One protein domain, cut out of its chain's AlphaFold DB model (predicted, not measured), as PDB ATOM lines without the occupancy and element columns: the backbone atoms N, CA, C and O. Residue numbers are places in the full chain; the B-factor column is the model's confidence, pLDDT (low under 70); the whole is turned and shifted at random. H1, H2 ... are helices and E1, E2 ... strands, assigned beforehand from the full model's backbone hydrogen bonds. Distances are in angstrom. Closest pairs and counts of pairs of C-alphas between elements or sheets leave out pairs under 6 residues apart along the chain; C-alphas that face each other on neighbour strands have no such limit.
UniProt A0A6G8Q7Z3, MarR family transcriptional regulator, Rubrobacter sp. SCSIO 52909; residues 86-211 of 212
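AT A GLANCE: This is residues 86 to 211 of the 212 residues of the protein "MarR family transcriptional regulator" of Rubrobacter sp. SCSIO 52909 (UniProt A0A6G8Q7Z3). A small parallel sheet of three short strands makes the core of a flat domain, with H3 over one face and H5 crossing over the other. Towards one end of the longest axis the long H1 packs on H2, which packs on H3; at the opposite end lies the small H4, where residues 181 to 186, of which 184 to 186 belong to H4, stick out. The printed part has 126 residues, with five named helices and three named strands in the order H1 E1 H2 E2 H3 H4 H5 E3; the sheet's order is E2 E1 E3 and the class is mostly helix. The whole is compact, with a radius of gyration of the C-alphas of 15.0 A, and spans 42 by 37 by 19 A.

IN THESE COORDINATES: Find C-alpha 88 at (0.258, 38.464, 18.894); from there H1 runs 26.0 A to residue 105. E1, residues 112 to 115, begins at (-6.457, 44.235, 47.437). Then come H2, residues 119 to 127, 12.1 A; E2, residues 140 to 143, 10.4 A; and H3, residues 157 to 168, 16.2 A. Further on are H4, residues 184 to 190, and H5, residues 194 to 203, 14.4 A. E3, residues 208 to 210, ends at C-alpha 210, (-7.237, 41.177, 36.534).

HOW THE PARTS SIT: Begin at the sheet: E2 and E1 are parallel at 28 degrees, with N 115 and O 142 at 2.9 A, within hydrogen-bond range. On the other side of E1, E3 is parallel to it at 14 degrees, with N 114 and O 208 at 2.8 A. E1, H2 and E2 form a strand-helix-strand unit, two parallel neighbour strands with a helix between, and its crossover is right-handed. H3 is over E2 at a height over the sheet of 8.0 A, along the strands; the closest C-alphas, of Pro 143 and Ser 157, are 5.5 A apart. On the opposite face H5 is over E2 at 9.7 A, across the strands; the C-alphas of Val 142 and Val 199, the closest, are 6.9 A apart. H2 only grazes the sheet; it touches H3 at a shallow tilt of 20 degrees, closest at the C-alphas of Val 125 and Ala 164, 5.4 A. With residues 92 to 100 alone, H1 touches H2 at a steep tilt of 63 degrees, closest at the C-alphas of Ala 96 and Phe 124, 4.1 A. H4 is close to but not clearly touching H5, with the C-alphas of Leu 190 and Ile 196 closest at 6.6 A. Every O i to N i+4 pair is within range in H1, H2, H3 and H4, and 5 of 6 in H5.

THE WHOLE: The C-alphas farthest apart, of Lys 86 and Lys 192, are 47.2 A apart. The printed part has no cut; the links H2 to E2, E2 to H3 and H3 to H4 are long. Look for pLDDT under 70 at residues 107 to 108, 129 to 133 and 149 to 154.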
ATOM      1  N   LYS A  86      -1.285  41.253  12.800       72.69
ATOM      2  CA  LYS A  86      -0.863  39.851  12.601       72.69
ATOM      3  C   LYS A  86       0.023  39.329  13.742       72.69
ATOM      4  O   LYS A  86       0.076  38.128  13.973       72.69
ATOM      5  N   SER A  87       0.722  40.223  14.445       78.94
ATOM      6  CA  SER A  87       1.585  39.878  15.579       78.94
ATOM      7  C   SER A  87       0.779  39.786  16.875       78.94
ATOM      8  O   SER A  87       0.135  40.759  17.269       78.94
ATOM      9  N   GLY A  88       0.874  38.649  17.574       79.12
ATOM     10  CA  GLY A  88       0.258  38.464  18.894       79.12
ATOM     11  C   GLY A  88       0.750  39.482  19.928       79.12
ATOM     12  O   GLY A  88      -0.061  40.050  20.650       79.12
ATOM     13  N   ARG A  89       2.047  39.818  19.910       79.69
ATOM     14  CA  ARG A  89       2.646  40.794  20.838       79.69
ATOM     15  C   ARG A  89       2.069  42.203  20.665       79.69
ATOM     16  O   ARG A  89       1.831  42.894  21.647       79.69
ATOM     17  N   ALA A  90       1.822  42.635  19.426       81.19
ATOM     18  CA  ALA A  90       1.220  43.948  19.173       81.19
ATOM     19  C   ALA A  90      -0.209  44.031  19.738       81.19
ATOM     20  O   ALA A  90      -0.597  45.052  20.300       81.19
ATOM     21  N   ARG A  91      -0.968  42.934  19.640       84.00
ATOM     22  CA  ARG A  91      -2.310  42.832  20.221       84.00
ATOM     23  C   ARG A  91      -2.274  42.859  21.751       84.00
ATOM     24  O   ARG A  91      -3.062  43.577  22.352       84.00
ATOM     25  N   GLU A  92      -1.354  42.115  22.361       86.06
ATOM     26  CA  GLU A  92      -1.159  42.078  23.818       86.06
ATOM     27  C   GLU A  92      -0.851  43.473  24.393       86.06
ATOM     28  O   GLU A  92      -1.454  43.855  25.390       86.06
ATOM     29  N   ILE A  93      -0.005  44.269  23.725       84.44
ATOM     30  CA  ILE A  93       0.309  45.653  24.136       84.44
ATOM     31  C   ILE A  93      -0.939  46.543  24.145       84.44
ATOM     32  O   ILE A  93      -1.138  47.328  25.070       84.44
ATOM     33  N   LEU A  94      -1.781  46.445  23.115       86.06
ATOM     34  CA  LEU A  94      -2.985  47.268  23.025       86.06
ATOM     35  C   LEU A  94      -4.022  46.860  24.071       86.06
ATOM     36  O   LEU A  94      -4.561  47.723  24.756       86.06
ATOM     37  N   LEU A  95      -4.244  45.555  24.252       89.25
ATOM     38  CA  LEU A  95      -5.133  45.039  25.296       89.25
ATOM     39  C   LEU A  95      -4.673  45.473  26.691       89.25
ATOM     40  O   LEU A  95      -5.487  45.943  27.481       89.25
ATOM     41  N   ALA A  96      -3.371  45.375  26.970       89.81
ATOM     42  CA  ALA A  96      -2.775  45.820  28.223       89.81
ATOM     43  C   ALA A  96      -3.043  47.309  28.498       89.81
ATOM     44  O   ALA A  96      -3.455  47.673  29.598       89.81
ATOM     45  N   ARG A  97      -2.885  48.167  27.483       86.00
ATOM     46  CA  ARG A  97      -3.194  49.601  27.586       86.00
ATOM     47  C   ARG A  97      -4.676  49.865  27.829       86.00
ATOM     48  O   ARG A  97      -5.003  50.652  28.712       86.00
ATOM     49  N   GLY A  98      -5.561  49.184  27.101       88.69
ATOM     50  CA  GLY A  98      -7.005  49.312  27.308       88.69
ATOM     51  C   GLY A  98      -7.433  48.885  28.715       88.69
ATOM     52  O   GLY A  98      -8.251  49.553  29.342       88.69
ATOM     53  N   ALA A  99      -6.820  47.825  29.251       90.25
ATOM     54  CA  ALA A  99      -7.042  47.379  30.624       90.25
ATOM     55  C   ALA A  99      -6.542  48.397  31.664       90.25
ATOM     56  O   ALA A  99      -7.249  48.667  32.633       90.25
ATOM     57  N   LEU A 100      -5.364  49.001  31.461       87.00
ATOM     58  CA  LEU A 100      -4.848  50.066  32.333       87.00
ATOM     59  C   LEU A 100      -5.730  51.309  32.311       87.00
ATOM     60  O   LEU A 100      -5.964  51.916  33.355       87.00
ATOM     61  N   GLU A 101      -6.240  51.680  31.140       85.50
ATOM     62  CA  GLU A 101      -7.179  52.783  31.037       85.50
ATOM     63  C   GLU A 101      -8.462  52.486  31.813       85.50
ATOM     64  O   GLU A 101      -8.908  53.321  32.600       85.50
ATOM     65  N   LEU A 102      -9.045  51.301  31.613       86.94
ATOM     66  CA  LEU A 102     -10.254  50.900  32.323       86.94
ATOM     67  C   LEU A 102     -10.028  50.933  33.838       86.94
ATOM     68  O   LEU A 102     -10.838  51.504  34.562       86.94
ATOM     69  N   LEU A 103      -8.892  50.405  34.302       85.00
ATOM     70  CA  LEU A 103      -8.494  50.462  35.706       85.00
ATOM     71  C   LEU A 103      -8.379  51.910  36.207       85.00
ATOM     72  O   LEU A 103      -8.893  52.222  37.276       85.00
ATOM     73  N   GLY A 104      -7.771  52.806  35.426       80.69
ATOM     74  CA  GLY A 104      -7.622  54.221  35.775       80.69
ATOM     75  C   GLY A 104      -8.938  55.010  35.819       80.69
ATOM     76  O   GLY A 104      -9.024  56.012  36.528       80.69
ATOM     77  N   ARG A 105      -9.981  54.563  35.104       80.62
ATOM     78  CA  ARG A 105     -11.329  55.164  35.161       80.62
ATOM     79  C   ARG A 105     -12.080  54.826  36.451       80.62
ATOM     80  O   ARG A 105     -13.072  55.488  36.748       80.62
ATOM     81  N   HIS A 106     -11.638  53.821  37.201       71.50
ATOM     82  CA  HIS A 106     -12.238  53.449  38.474       71.50
ATOM     83  C   HIS A 106     -11.425  54.057  39.627       71.50
ATOM     84  O   HIS A 106     -10.358  53.544  39.959       71.50
ATOM     85  N   PRO A 107     -11.905  55.142  40.269       54.41
ATOM     86  CA  PRO A 107     -11.262  55.731  41.440       54.41
ATOM     87  C   PRO A 107     -11.547  54.860  42.670       54.41
ATOM     88  O   PRO A 107     -12.291  55.241  43.570       54.41
ATOM     89  N   THR A 108     -11.028  53.638  42.695       61.06
ATOM     90  CA  THR A 108     -11.209  52.730  43.823       61.06
ATOM     91  C   THR A 108     -10.115  52.956  44.858       61.06
ATOM     92  O   THR A 108      -8.930  53.058  44.545       61.06
ATOM     93  N   GLN A 109     -10.514  52.981  46.133       76.62
ATOM     94  CA  GLN A 109      -9.609  52.724  47.252       76.62
ATOM     95  C   GLN A 109      -9.231  51.236  47.226       76.62
ATOM     96  O   GLN A 109      -9.671  50.470  48.077       76.62
ATOM     97  N   VAL A 110      -8.481  50.815  46.204       86.56
ATOM     98  CA  VAL A 110      -8.021  49.431  46.075       86.56
ATOM     99  C   VAL A 110      -7.145  49.130  47.280       86.56
ATOM    100  O   VAL A 110      -6.103  49.749  47.459       86.56
ATOM    101  N   LYS A 111      -7.565  48.191  48.120       91.94
ATOM    102  CA  LYS A 111      -6.757  47.626  49.201       91.94
ATOM    103  C   LYS A 111      -6.150  46.306  48.757       91.94
ATOM    104  O   LYS A 111      -5.008  46.020  49.115       91.94
ATOM    105  N   ARG A 112      -6.888  45.528  47.962       93.94
ATOM    106  CA  ARG A 112      -6.457  44.235  47.437       93.94
ATOM    107  C   ARG A 112      -6.812  44.042  45.974       93.94
ATOM    108  O   ARG A 112      -7.959  44.209  45.565       93.94
ATOM    109  N   MET A 113      -5.816  43.620  45.203       94.69
ATOM    110  CA  MET A 113      -5.975  43.277  43.795       94.69
ATOM    111  C   MET A 113      -5.447  41.870  43.517       94.69
ATOM    112  O   MET A 113      -4.323  41.511  43.865       94.69
ATOM    113  N   GLY A 114      -6.279  41.068  42.864       96.44
ATOM    114  CA  GLY A 114      -5.941  39.734  42.407       96.44
ATOM    115  C   GLY A 114      -5.414  39.765  40.980       96.44
ATOM    116  O   GLY A 114      -6.005  40.408  40.114       96.44
ATOM    117  N   LEU A 115      -4.327  39.044  40.716       95.81
ATOM    118  CA  LEU A 115      -3.777  38.881  39.374       95.81
ATOM    119  C   LEU A 115      -3.843  37.418  38.949       95.81
ATOM    120  O   LEU A 115      -3.385  36.519  39.657       95.81
ATOM    121  N   GLY A 116      -4.424  37.190  37.776       93.19
ATOM    122  CA  GLY A 116      -4.419  35.902  37.107       93.19
ATOM    123  C   GLY A 116      -3.036  35.529  36.579       93.19
ATOM    124  O   GLY A 116      -1.991  35.935  37.085       93.19
ATOM    125  N   TRP A 117      -3.030  34.726  35.524       88.88
ATOM    126  CA  TRP A 117      -1.812  34.200  34.924       88.88
ATOM    127  C   TRP A 117      -1.903  34.227  33.399       88.88
ATOM    128  O   TRP A 117      -2.965  34.476  32.830       88.88
ATOM    129  N   GLY A 118      -0.781  33.962  32.731       85.31
ATOM    130  CA  GLY A 118      -0.711  33.897  31.273       85.31
ATOM    131  C   GLY A 118      -0.337  35.218  30.600       85.31
ATOM    132  O   GLY A 118       0.023  36.205  31.240       85.31
ATOM    133  N   ARG A 119      -0.375  35.206  29.263       86.38
ATOM    134  CA  ARG A 119       0.225  36.251  28.416       86.38
ATOM    135  C   ARG A 119      -0.458  37.609  28.546       86.38
ATOM    136  O   ARG A 119       0.239  38.607  28.661       86.38
ATOM    137  N   SER A 120      -1.790  37.646  28.569       88.75
ATOM    138  CA  SER A 120      -2.551  38.898  28.661       88.75
ATOM    139  C   SER A 120      -2.298  39.618  29.989       88.75
ATOM    140  O   SER A 120      -2.035  40.817  29.996       88.75
ATOM    141  N   VAL A 121      -2.301  38.878  31.106       91.56
ATOM    142  CA  VAL A 121      -2.019  39.436  32.441       91.56
ATOM    143  C   VAL A 121      -0.557  39.868  32.549       91.56
ATOM    144  O   VAL A 121      -0.271  40.945  33.060       91.56
ATOM    145  N   PHE A 122       0.380  39.079  32.013       90.00
ATOM    146  CA  PHE A 122       1.787  39.477  31.962       90.00
ATOM    147  C   PHE A 122       1.993  40.762  31.141       90.00
ATOM    148  O   PHE A 122       2.682  41.671  31.593       90.00
ATOM    149  N   ALA A 123       1.352  40.877  29.976       89.50
ATOM    150  CA  ALA A 123       1.414  42.079  29.148       89.50
ATOM    151  C   ALA A 123       0.808  43.304  29.849       89.50
ATOM    152  O   ALA A 123       1.359  44.396  29.736       89.50
ATOM    153  N   PHE A 124      -0.286  43.125  30.600       90.75
ATOM    154  CA  PHE A 124      -0.844  44.167  31.466       90.75
ATOM    155  C   PHE A 124       0.191  44.672  32.476       90.75
ATOM    156  O   PHE A 124       0.398  45.877  32.576       90.75
ATOM    157  N   VAL A 125       0.886  43.761  33.164       89.50
ATOM    158  CA  VAL A 125       1.927  44.120  34.138       89.50
ATOM    159  C   VAL A 125       3.107  44.833  33.476       89.50
ATOM    160  O   VAL A 125       3.575  45.832  34.009       89.50
ATOM    161  N   GLU A 126       3.563  44.383  32.304       86.62
ATOM    162  CA  GLU A 126       4.658  45.044  31.572       86.62
ATOM    163  C   GLU A 126       4.275  46.434  31.043       86.62
ATOM    164  O   GLU A 126       5.145  47.277  30.832       86.62
ATOM    165  N   ALA A 127       2.983  46.687  30.822       85.94
ATOM    166  CA  ALA A 127       2.493  47.990  30.389       85.94
ATOM    167  C   ALA A 127       2.363  49.001  31.540       85.94
ATOM    168  O   ALA A 127       2.214  50.195  31.270       85.94
ATOM    169  N   VAL A 128       2.410  48.557  32.804       81.88
ATOM    170  CA  VAL A 128       2.463  49.464  33.956       81.88
ATOM    171  C   VAL A 128       3.814  50.172  33.936       81.88
ATOM    172  O   VAL A 128       4.837  49.611  34.322       81.88
ATOM    173  N   GLU A 129       3.830  51.425  33.488       67.94
ATOM    174  CA  GLU A 129       5.035  52.244  33.560       67.94
ATOM    175  C   GLU A 129       5.347  52.594  35.031       67.94
ATOM    176  O   GLU A 129       4.488  53.170  35.715       67.94
ATOM    177  N   PRO A 130       6.569  52.317  35.527       61.31
ATOM    178  CA  PRO A 130       6.962  52.677  36.885       61.31
ATOM    179  C   PRO A 130       6.759  54.175  37.161       61.31
ATOM    180  O   PRO A 130       7.361  55.037  36.515       61.31
ATOM    181  N   GLY A 131       5.906  54.484  38.142       56.31
ATOM    182  CA  GLY A 131       5.598  55.853  38.570       56.31
ATOM    183  C   GLY A 131       4.434  56.547  37.850       56.31
ATOM    184  O   GLY A 131       4.124  57.677  38.218       56.31
ATOM    185  N   HIS A 132       3.773  55.911  36.874       64.31
ATOM    186  CA  HIS A 132       2.554  56.454  36.245       64.31
ATOM    187  C   HIS A 132       1.273  56.076  37.002       64.31
ATOM    188  O   HIS A 132       0.355  56.887  37.108       64.31
ATOM    189  N   LEU A 133       1.220  54.856  37.543       67.94
ATOM    190  CA  LEU A 133       0.142  54.378  38.403       67.94
ATOM    191  C   LEU A 133       0.775  53.873  39.702       67.94
ATOM    192  O   LEU A 133       1.422  52.830  39.709       67.94
ATOM    193  N   LEU A 134       0.630  54.626  40.791       72.88
ATOM    194  CA  LEU A 134       1.090  54.202  42.111       72.88
ATOM    195  C   LEU A 134      -0.123  53.913  42.982       72.88
ATOM    196  O   LEU A 134      -0.877  54.818  43.328       72.88
ATOM    197  N   LEU A 135      -0.292  52.640  43.332       77.12
ATOM    198  CA  LEU A 135      -1.296  52.223  44.307       77.12
ATOM    199  C   LEU A 135      -0.785  52.462  45.737       77.12
ATOM    200  O   LEU A 135      -1.556  52.811  46.626       77.12
ATOM    201  N   GLY A 136       0.533  52.350  45.933       76.88
ATOM    202  CA  GLY A 136       1.199  52.569  47.213       76.88
ATOM    203  C   GLY A 136       1.292  51.310  48.076       76.88
ATOM    204  O   GLY A 136       0.613  50.306  47.857       76.88
ATOM    205  N   SER A 137       2.150  51.366  49.096       81.31
ATOM    206  CA  SER A 137       2.537  50.202  49.908       81.31
ATOM    207  C   SER A 137       1.426  49.675  50.823       81.31
ATOM    208  O   SER A 137       1.573  48.628  51.456       81.31
ATOM    209  N   THR A 138       0.299  50.377  50.919       86.38
ATOM    210  CA  THR A 138      -0.898  49.921  51.631       86.38
ATOM    211  C   THR A 138      -1.693  48.893  50.829       86.38
ATOM    212  O   THR A 138      -2.422  48.112  51.438       86.38
ATOM    213  N   VAL A 139      -1.499  48.836  49.510       91.88
ATOM    214  CA  VAL A 139      -2.181  47.898  48.616       91.88
ATOM    215  C   VAL A 139      -1.454  46.565  48.576       91.88
ATOM    216  O   VAL A 139      -0.223  46.504  48.560       91.88
ATOM    217  N   GLU A 140      -2.222  45.484  48.574       95.50
ATOM    218  CA  GLU A 140      -1.727  44.118  48.500       95.50
ATOM    219  C   GLU A 140      -2.160  43.451  47.189       95.50
ATOM    220  O   GLU A 140      -3.336  43.444  46.830       95.50
ATOM    221  N   LEU A 141      -1.196  42.872  46.477       96.25
ATOM    222  CA  LEU A 141      -1.414  42.072  45.281       96.25
ATOM    223  C   LEU A 141      -1.283  40.588  45.615       96.25
ATOM    224  O   LEU A 141      -0.322  40.180  46.277       96.25
ATOM    225  N   VAL A 142      -2.222  39.779  45.125       97.56
ATOM    226  CA  VAL A 142      -2.256  38.323  45.337       97.56
ATOM    227  C   VAL A 142      -2.428  37.565  44.020       97.56
ATOM    228  O   VAL A 142      -3.147  38.030  43.134       97.56
ATOM    229  N   PRO A 143      -1.811  36.382  43.859       96.69
ATOM    230  CA  PRO A 143      -2.073  35.523  42.713       96.69
ATOM    231  C   PRO A 143      -3.463  34.904  42.848       96.69
ATOM    232  O   PRO A 143      -3.843  34.474  43.932       96.69
ATOM    233  N   LEU A 144      -4.201  34.802  41.746       96.38
ATOM    234  CA  LEU A 144      -5.514  34.139  41.685       96.38
ATOM    235  C   LEU A 144      -5.420  32.638  41.391       96.38
ATOM    236  O   LEU A 144      -6.433  31.953  41.272       96.38
ATOM    237  N   ILE A 145      -4.204  32.122  41.225       93.50
ATOM    238  CA  ILE A 145      -3.959  30.720  40.907       93.50
ATOM    239  C   ILE A 145      -2.602  30.271  41.450       93.50
ATOM    240  O   ILE A 145      -1.631  31.037  41.464       93.50
ATOM    241  N   GLY A 146      -2.533  29.011  41.877       91.75
ATOM    242  CA  GLY A 146      -1.280  28.362  42.253       91.75
ATOM    243  C   GLY A 146      -0.316  28.185  41.073       91.75
ATOM    244  O   GLY A 146      -0.599  28.545  39.929       91.75
ATOM    245  N   GLY A 147       0.844  27.595  41.339       88.44
ATOM    246  CA  GLY A 147       1.841  27.298  40.315       88.44
ATOM    247  C   GLY A 147       1.369  26.198  39.361       88.44
ATOM    248  O   GLY A 147       1.046  25.094  39.789       88.44
ATOM    249  N   SER A 148       1.363  26.470  38.058       76.06
ATOM    250  CA  SER A 148       0.920  25.527  37.016       76.06
ATOM    251  C   SER A 148       2.059  24.720  36.370       76.06
ATOM    252  O   SER A 148       1.857  24.105  35.329       76.06
ATOM    253  N   GLY A 149       3.265  24.725  36.960       65.94
ATOM    254  CA  GLY A 149       4.420  23.959  36.459       65.94
ATOM    255  C   GLY A 149       4.901  24.361  35.055       65.94
ATOM    256  O   GLY A 149       5.575  23.580  34.392       65.94
ATOM    257  N   GLN A 150       4.529  25.553  34.583       61.16
ATOM    258  CA  GLN A 150       4.784  26.013  33.215       61.16
ATOM    259  C   GLN A 150       6.278  26.100  32.890       61.16
ATOM    260  O   GLN A 150       7.083  26.517  33.722       61.16
ATOM    261  N   SER A 151       6.627  25.782  31.639       54.19
ATOM    262  CA  SER A 151       8.009  25.797  31.133       54.19
ATOM    263  C   SER A 151       8.623  27.197  31.036       54.19
ATOM    264  O   SER A 151       9.843  27.333  31.022       54.19
ATOM    265  N   HIS A 152       7.797  28.247  30.991       61.00
ATOM    266  CA  HIS A 152       8.239  29.637  30.886       61.00
ATOM    267  C   HIS A 152       7.988  30.373  32.206       61.00
ATOM    268  O   HIS A 152       6.868  30.804  32.483       61.00
ATOM    269  N   GLY A 153       9.044  30.540  33.011       63.44
ATOM    270  CA  GLY A 153       8.965  31.099  34.368       63.44
ATOM    271  C   GLY A 153       8.317  32.485  34.468       63.44
ATOM    272  O   GLY A 153       7.689  32.788  35.475       63.44
ATOM    273  N   VAL A 154       8.382  33.295  33.404       62.22
ATOM    274  CA  VAL A 154       7.779  34.643  33.356       62.22
ATOM    275  C   VAL A 154       6.248  34.646  33.422       62.22
ATOM    276  O   VAL A 154       5.665  35.651  33.815       62.22
ATOM    277  N   PHE A 155       5.585  33.536  33.078       74.00
ATOM    278  CA  PHE A 155       4.123  33.415  33.158       74.00
ATOM    279  C   PHE A 155       3.640  32.760  34.454       74.00
ATOM    280  O   PHE A 155       2.441  32.507  34.598       74.00
ATOM    281  N   GLN A 156       4.546  32.468  35.395       83.56
ATOM    282  CA  GLN A 156       4.131  32.023  36.719       83.56
ATOM    283  C   GLN A 156       3.389  33.140  37.454       83.56
ATOM    284  O   GLN A 156       3.823  34.290  37.468       83.56
ATOM    285  N   SER A 157       2.300  32.769  38.127       89.56
ATOM    286  CA  SER A 157       1.435  33.692  38.863       89.56
ATOM    287  C   SER A 157       2.195  34.507  39.915       89.56
ATOM    288  O   SER A 157       2.027  35.720  39.984       89.56
ATOM    289  N   ASN A 158       3.099  33.879  40.674       92.81
ATOM    290  CA  ASN A 158       3.910  34.586  41.671       92.81
ATOM    291  C   ASN A 158       4.869  35.614  41.047       92.81
ATOM    292  O   ASN A 158       5.060  36.681  41.624       92.81
ATOM    293  N   GLU A 159       5.451  35.329  39.878       91.00
ATOM    294  CA  GLU A 159       6.356  36.274  39.208       91.00
ATOM    295  C   GLU A 159       5.587  37.461  38.617       91.00
ATOM    296  O   GLU A 159       6.023  38.602  38.753       91.00
ATOM    297  N   ILE A 160       4.408  37.210  38.038       92.25
ATOM    298  CA  ILE A 160       3.487  38.261  37.585       92.25
ATOM    299  C   ILE A 160       3.130  39.189  38.754       92.25
ATOM    300  O   ILE A 160       3.263  40.406  38.635       92.25
ATOM    301  N   VAL A 161       2.743  38.626  39.904       94.94
ATOM    302  CA  VAL A 161       2.391  39.399  41.106       94.94
ATOM    303  C   VAL A 161       3.578  40.183  41.649       94.94
ATOM    304  O   VAL A 161       3.428  41.354  41.990       94.94
ATOM    305  N   ARG A 162       4.766  39.572  41.701       93.31
ATOM    306  CA  ARG A 162       5.986  40.237  42.170       93.31
ATOM    307  C   ARG A 162       6.329  41.448  41.298       93.31
ATOM    308  O   ARG A 162       6.556  42.528  41.837       93.31
ATOM    309  N   ARG A 163       6.327  41.284  39.971       91.50
ATOM    310  CA  ARG A 163       6.592  42.374  39.015       91.50
ATOM    311  C   ARG A 163       5.547  43.480  39.100       91.50
ATOM    312  O   ARG A 163       5.902  44.652  39.090       91.50
ATOM    313  N   ALA A 164       4.273  43.116  39.220       91.38
ATOM    314  CA  ALA A 164       3.199  44.091  39.362       91.38
ATOM    315  C   ALA A 164       3.337  44.899  40.653       91.38
ATOM    316  O   ALA A 164       3.169  46.114  40.635       91.38
ATOM    317  N   ALA A 165       3.678  44.243  41.764       91.94
ATOM    318  CA  ALA A 165       3.862  44.908  43.047       91.94
ATOM    319  C   ALA A 165       5.019  45.912  42.986       91.94
ATOM    320  O   ALA A 165       4.878  47.037  43.457       91.94
ATOM    321  N   GLU A 166       6.119  45.537  42.330       89.62
ATOM    322  CA  GLU A 166       7.256  46.420  42.068       89.62
ATOM    323  C   GLU A 166       6.857  47.629  41.203       89.62
ATOM    324  O   GLU A 166       7.110  48.770  41.589       89.62
ATOM    325  N   ALA A 167       6.158  47.402  40.086       85.44
ATOM    326  CA  ALA A 167       5.744  48.465  39.169       85.44
ATOM    327  C   ALA A 167       4.712  49.438  39.780       85.44
ATOM    328  O   ALA A 167       4.748  50.635  39.495       85.44
ATOM    329  N   LEU A 168       3.816  48.933  40.637       86.12
ATOM    330  CA  LEU A 168       2.719  49.688  41.262       86.12
ATOM    331  C   LEU A 168       3.068  50.258  42.648       86.12
ATOM    332  O   LEU A 168       2.243  50.950  43.257       86.12
ATOM    333  N   GLY A 169       4.261  49.952  43.171       87.69
ATOM    334  CA  GLY A 169       4.680  50.313  44.527       87.69
ATOM    335  C   GLY A 169       3.848  49.645  45.632       87.69
ATOM    336  O   GLY A 169       3.696  50.223  46.707       87.69
ATOM    337  N   ALA A 170       3.281  48.470  45.357       91.75
ATOM    338  CA  ALA A 170       2.404  47.708  46.244       91.75
ATOM    339  C   ALA A 170       3.153  46.558  46.950       91.75
ATOM    340  O   ALA A 170       4.316  46.275  46.669       91.75
ATOM    341  N   ARG A 171       2.488  45.864  47.882       95.12
ATOM    342  CA  ARG A 171       3.003  44.633  48.509       95.12
ATOM    343  C   ARG A 171       2.538  43.400  47.743       95.12
ATOM    344  O   ARG A 171       1.388  43.338  47.330       95.12
ATOM    345  N   ALA A 172       3.396  42.391  47.625       95.94
ATOM    346  CA  ALA A 172       3.034  41.084  47.082       95.94
ATOM    347  C   ALA A 172       2.828  40.065  48.210       95.94
ATOM    348  O   ALA A 172       3.703  39.901  49.062       95.94
ATOM    349  N   ARG A 173       1.715  39.328  48.175       96.50
ATOM    350  CA  ARG A 173       1.516  38.102  48.960       96.50
ATOM    351  C   ARG A 173       1.447  36.925  47.991       96.50
ATOM    352  O   ARG A 173       0.581  36.881  47.126       96.50
ATOM    353  N   LEU A 174       2.391  35.995  48.117       95.75
ATOM    354  CA  LEU A 174       2.617  34.916  47.152       95.75
ATOM    355  C   LEU A 174       1.949  33.608  47.589       95.75
ATOM    356  O   LEU A 174       1.811  33.343  48.782       95.75
ATOM    357  N   LEU A 175       1.583  32.773  46.615       95.62
ATOM    358  CA  LEU A 175       0.962  31.469  46.842       95.62
ATOM    359  C   LEU A 175       1.934  30.347  46.484       95.62
ATOM    360  O   LEU A 175       2.241  30.117  45.314       95.62
ATOM    361  N   TYR A 176       2.392  29.614  47.493       93.00
ATOM    362  CA  TYR A 176       3.272  28.454  47.327       93.00
ATOM    363  C   TYR A 176       2.471  27.152  47.345       93.00
ATOM    364  O   TYR A 176       2.685  26.275  48.175       93.00
ATOM    365  N   ALA A 177       1.516  27.049  46.425       93.19
ATOM    366  CA  ALA A 177       0.696  25.862  46.218       93.19
ATOM    367  C   ALA A 177       0.573  25.577  44.715       93.19
ATOM    368  O   ALA A 177       0.620  26.520  43.917       93.19
ATOM    369  N   PRO A 178       0.424  24.312  44.295       91.81
ATOM    370  CA  PRO A 178       0.153  23.988  42.900       91.81
ATOM    371  C   PRO A 178      -1.242  24.473  42.478       91.81
ATOM    372  O   PRO A 178      -2.168  24.527  43.284       91.81
ATOM    373  N   ALA A 179      -1.400  24.809  41.197       91.31
ATOM    374  CA  ALA A 179      -2.695  25.172  40.612       91.31
ATOM    375  C   ALA A 179      -3.668  23.987  40.571       91.31
ATOM    376  O   ALA A 179      -4.880  24.172  40.638       91.31
ATOM    377  N   LEU A 180      -3.124  22.777  40.425       90.69
ATOM    378  CA  LEU A 180      -3.874  21.539  40.307       90.69
ATOM    379  C   LEU A 180      -3.225  20.468  41.179       90.69
ATOM    380  O   LEU A 180      -2.004  20.310  41.188       90.69
ATOM    381  N   VAL A 181      -4.061  19.708  41.873       91.44
ATOM    382  CA  VAL A 181      -3.670  18.525  42.638       91.44
ATOM    383  C   VAL A 181      -4.537  17.352  42.207       91.44
ATOM    384  O   VAL A 181      -5.645  17.539  41.710       91.44
ATOM    385  N   SER A 182      -4.029  16.139  42.384       91.00
ATOM    386  CA  SER A 182      -4.714  14.909  41.976       91.00
ATOM    387  C   SER A 182      -5.861  14.493  42.903       91.00
ATOM    388  O   SER A 182      -6.646  13.627  42.529       91.00
ATOM    389  N   ASP A 183      -5.959  15.072  44.103       95.25
ATOM    390  CA  ASP A 183      -6.908  14.657  45.140       95.25
ATOM    391  C   ASP A 183      -7.373  15.860  45.977       95.25
ATOM    392  O   ASP A 183      -6.560  16.665  46.438       95.25
ATOM    393  N   GLY A 184      -8.686  15.971  46.207       93.56
ATOM    394  CA  GLY A 184      -9.294  17.036  47.012       93.56
ATOM    395  C   GLY A 184      -8.799  17.075  48.462       93.56
ATOM    396  O   GLY A 184      -8.660  18.156  49.031       93.56
ATOM    397  N   ARG A 185      -8.408  15.930  49.037       96.81
ATOM    398  CA  ARG A 185      -7.813  15.851  50.385       96.81
ATOM    399  C   ARG A 185      -6.504  16.633  50.487       96.81
ATOM    400  O   ARG A 185      -6.158  17.137  51.558       96.81
ATOM    401  N   VAL A 186      -5.772  16.760  49.377       95.81
ATOM    402  CA  VAL A 186      -4.564  17.594  49.312       95.81
ATOM    403  C   VAL A 186      -4.937  19.069  49.431       95.81
ATOM    404  O   VAL A 186      -4.279  19.781  50.182       95.81
ATOM    405  N   VAL A 187      -6.016  19.524  48.784       93.94
ATOM    406  CA  VAL A 187      -6.511  20.908  48.926       93.94
ATOM    407  C   VAL A 187      -6.874  21.200  50.381       93.94
ATOM    408  O   VAL A 187      -6.405  22.188  50.941       93.94
ATOM    409  N   GLU A 188      -7.641  20.317  51.024       95.31
ATOM    410  CA  GLU A 188      -8.020  20.465  52.437       95.31
ATOM    411  C   GLU A 188      -6.808  20.528  53.371       95.31
ATOM    412  O   GLU A 188      -6.814  21.263  54.358       95.31
ATOM    413  N   THR A 189      -5.763  19.755  53.067       96.50
ATOM    414  CA  THR A 189      -4.527  19.728  53.853       96.50
ATOM    415  C   THR A 189      -3.727  21.010  53.644       96.50
ATOM    416  O   THR A 189      -3.338  21.649  54.616       96.50
ATOM    417  N   LEU A 190      -3.561  21.449  52.393       95.62
ATOM    418  CA  LEU A 190      -2.881  22.700  52.053       95.62
ATOM    419  C   LEU A 190      -3.585  23.924  52.657       95.62
ATOM    420  O   LEU A 190      -2.918  24.827  53.146       95.62
ATOM    421  N   LEU A 191      -4.920  23.951  52.708       95.38
ATOM    422  CA  LEU A 191      -5.685  25.042  53.334       95.38
ATOM    423  C   LEU A 191      -5.562  25.095  54.869       95.38
ATOM    424  O   LEU A 191      -6.040  26.050  55.495       95.38
ATOM    425  N   LYS A 192      -4.960  24.090  55.515       96.69
ATOM    426  CA  LYS A 192      -4.600  24.159  56.943       96.69
ATOM    427  C   LYS A 192      -3.282  24.898  57.163       96.69
ATOM    428  O   LYS A 192      -3.092  25.441  58.246       96.69
ATOM    429  N   GLU A 193      -2.423  24.975  56.148       97.75
ATOM    430  CA  GLU A 193      -1.160  25.699  56.234       97.75
ATOM    431  C   GLU A 193      -1.414  27.216  56.255       97.75
ATOM    432  O   GLU A 193      -1.994  27.753  55.301       97.75
ATOM    433  N   PRO A 194      -0.973  27.943  57.303       96.19
ATOM    434  CA  PRO A 194      -1.255  29.371  57.446       96.19
ATOM    435  C   PRO A 194      -0.870  30.234  56.229       96.19
ATOM    436  O   PRO A 194      -1.678  31.084  55.848       96.19
ATOM    437  N   PRO A 195       0.284  30.026  55.555       94.38
ATOM    438  CA  PRO A 195       0.636  30.814  54.372       94.38
ATOM    439  C   PRO A 195      -0.380  30.676  53.233       94.38
ATOM    440  O   PRO A 195      -0.741  31.671  52.609       94.38
ATOM    441  N   ILE A 196      -0.889  29.466  52.990       96.31
ATOM    442  CA  ILE A 196      -1.862  29.188  51.924       96.31
ATOM    443  C   ILE A 196      -3.241  29.719  52.318       96.31
ATOM    444  O   ILE A 196      -3.882  30.414  51.528       96.31
ATOM    445  N   ARG A 197      -3.668  29.457  53.558       96.50
ATOM    446  CA  ARG A 197      -4.922  29.986  54.106       96.50
ATOM    447  C   ARG A 197      -4.986  31.509  54.011       96.50
ATOM    448  O   ARG A 197      -6.013  32.045  53.613       96.50
ATOM    449  N   SER A 198      -3.880  32.195  54.291       96.12
ATOM    450  CA  SER A 198      -3.828  33.655  54.217       96.12
ATOM    451  C   SER A 198      -4.124  34.194  52.810       96.12
ATOM    452  O   SER A 198      -4.741  35.248  52.672       96.12
ATOM    453  N   VAL A 199      -3.703  33.499  51.747       96.75
ATOM    454  CA  VAL A 199      -4.022  33.892  50.363       96.75
ATOM    455  C   VAL A 199      -5.488  33.602  50.054       96.75
ATOM    456  O   VAL A 199      -6.162  34.442  49.466       96.75
ATOM    457  N   TRP A 200      -5.992  32.448  50.496       94.81
ATOM    458  CA  TRP A 200      -7.397  32.074  50.330       94.81
ATOM    459  C   TRP A 200      -8.354  33.091  50.966       94.81
ATOM    460  O   TRP A 200      -9.344  33.483  50.355       94.81
ATOM    461  N   GLU A 201      -8.043  33.556  52.177       96.12
ATOM    462  CA  GLU A 201      -8.798  34.612  52.861       96.12
ATOM    463  C   GLU A 201      -8.718  35.941  52.097       96.12
ATOM    464  O   GLU A 201      -9.736  36.602  51.904       96.12
ATOM    465  N   ALA A 202      -7.543  36.297  51.567       96.31
ATOM    466  CA  ALA A 202      -7.379  37.503  50.755       96.31
ATOM    467  C   ALA A 202      -8.228  37.486  49.468       96.31
ATOM    468  O   ALA A 202      -8.671  38.546  49.029       96.31
ATOM    469  N   TRP A 203      -8.500  36.312  48.884       96.44
ATOM    470  CA  TRP A 203      -9.392  36.186  47.723       96.44
ATOM    471  C   TRP A 203     -10.845  36.576  48.016       96.44
ATOM    472  O   TRP A 203     -11.542  37.011  47.104       96.44
ATOM    473  N   GLN A 204     -11.302  36.454  49.264       95.38
ATOM    474  CA  GLN A 204     -12.669  36.827  49.658       95.38
ATOM    475  C   GLN A 204     -12.852  38.342  49.810       95.38
ATOM    476  O   GLN A 204     -13.975  38.826  49.915       95.38
ATOM    477  N   GLU A 205     -11.753  39.093  49.820       95.12
ATOM    478  CA  GLU A 205     -11.735  40.531  50.076       95.12
ATOM    479  C   GLU A 205     -11.028  41.300  48.947       95.12
ATOM    480  O   GLU A 205     -10.327  42.286  49.200       95.12
ATOM    481  N   LEU A 206     -11.142  40.808  47.709       95.12
ATOM    482  CA  LEU A 206     -10.605  41.471  46.522       95.12
ATOM    483  C   LEU A 206     -11.480  42.658  46.120       95.12
ATOM    484  O   LEU A 206     -12.684  42.504  45.928       95.12
ATOM    485  N   ASP A 207     -10.853  43.808  45.891       92.38
ATOM    486  CA  ASP A 207     -11.519  44.968  45.291       92.38
ATOM    487  C   ASP A 207     -11.488  44.892  43.756       92.38
ATOM    488  O   ASP A 207     -12.399  45.359  43.076       92.38
ATOM    489  N   VAL A 208     -10.414  44.316  43.203       92.56
ATOM    490  CA  VAL A 208     -10.173  44.200  41.757       92.56
ATOM    491  C   VAL A 208      -9.558  42.841  41.438       92.56
ATOM    492  O   VAL A 208      -8.677  42.367  42.153       92.56
ATOM    493  N   ALA A 209      -9.966  42.234  40.325       94.56
ATOM    494  CA  ALA A 209      -9.323  41.053  39.758       94.56
ATOM    495  C   ALA A 209      -8.970  41.303  38.287       94.56
ATOM    496  O   ALA A 209      -9.845  41.627  37.485       94.56
ATOM    497  N   ILE A 210      -7.696  41.135  37.926       93.56
ATOM    498  CA  ILE A 210      -7.237  41.177  36.534       93.56
ATOM    499  C   ILE A 210      -7.065  39.744  36.043       93.56
ATOM    500  O   ILE A 210      -6.188  39.012  36.506       93.56
ATOM    501  N   VAL A 211      -7.911  39.349  35.096       93.31
ATOM    502  CA  VAL A 211      -7.941  38.011  34.492       93.31
ATOM    503  C   VAL A 211      -7.800  38.116  32.974       93.31
ATOM    504  O   VAL A 211      -8.075  39.168  32.398       93.31
TER     505      VAL A 211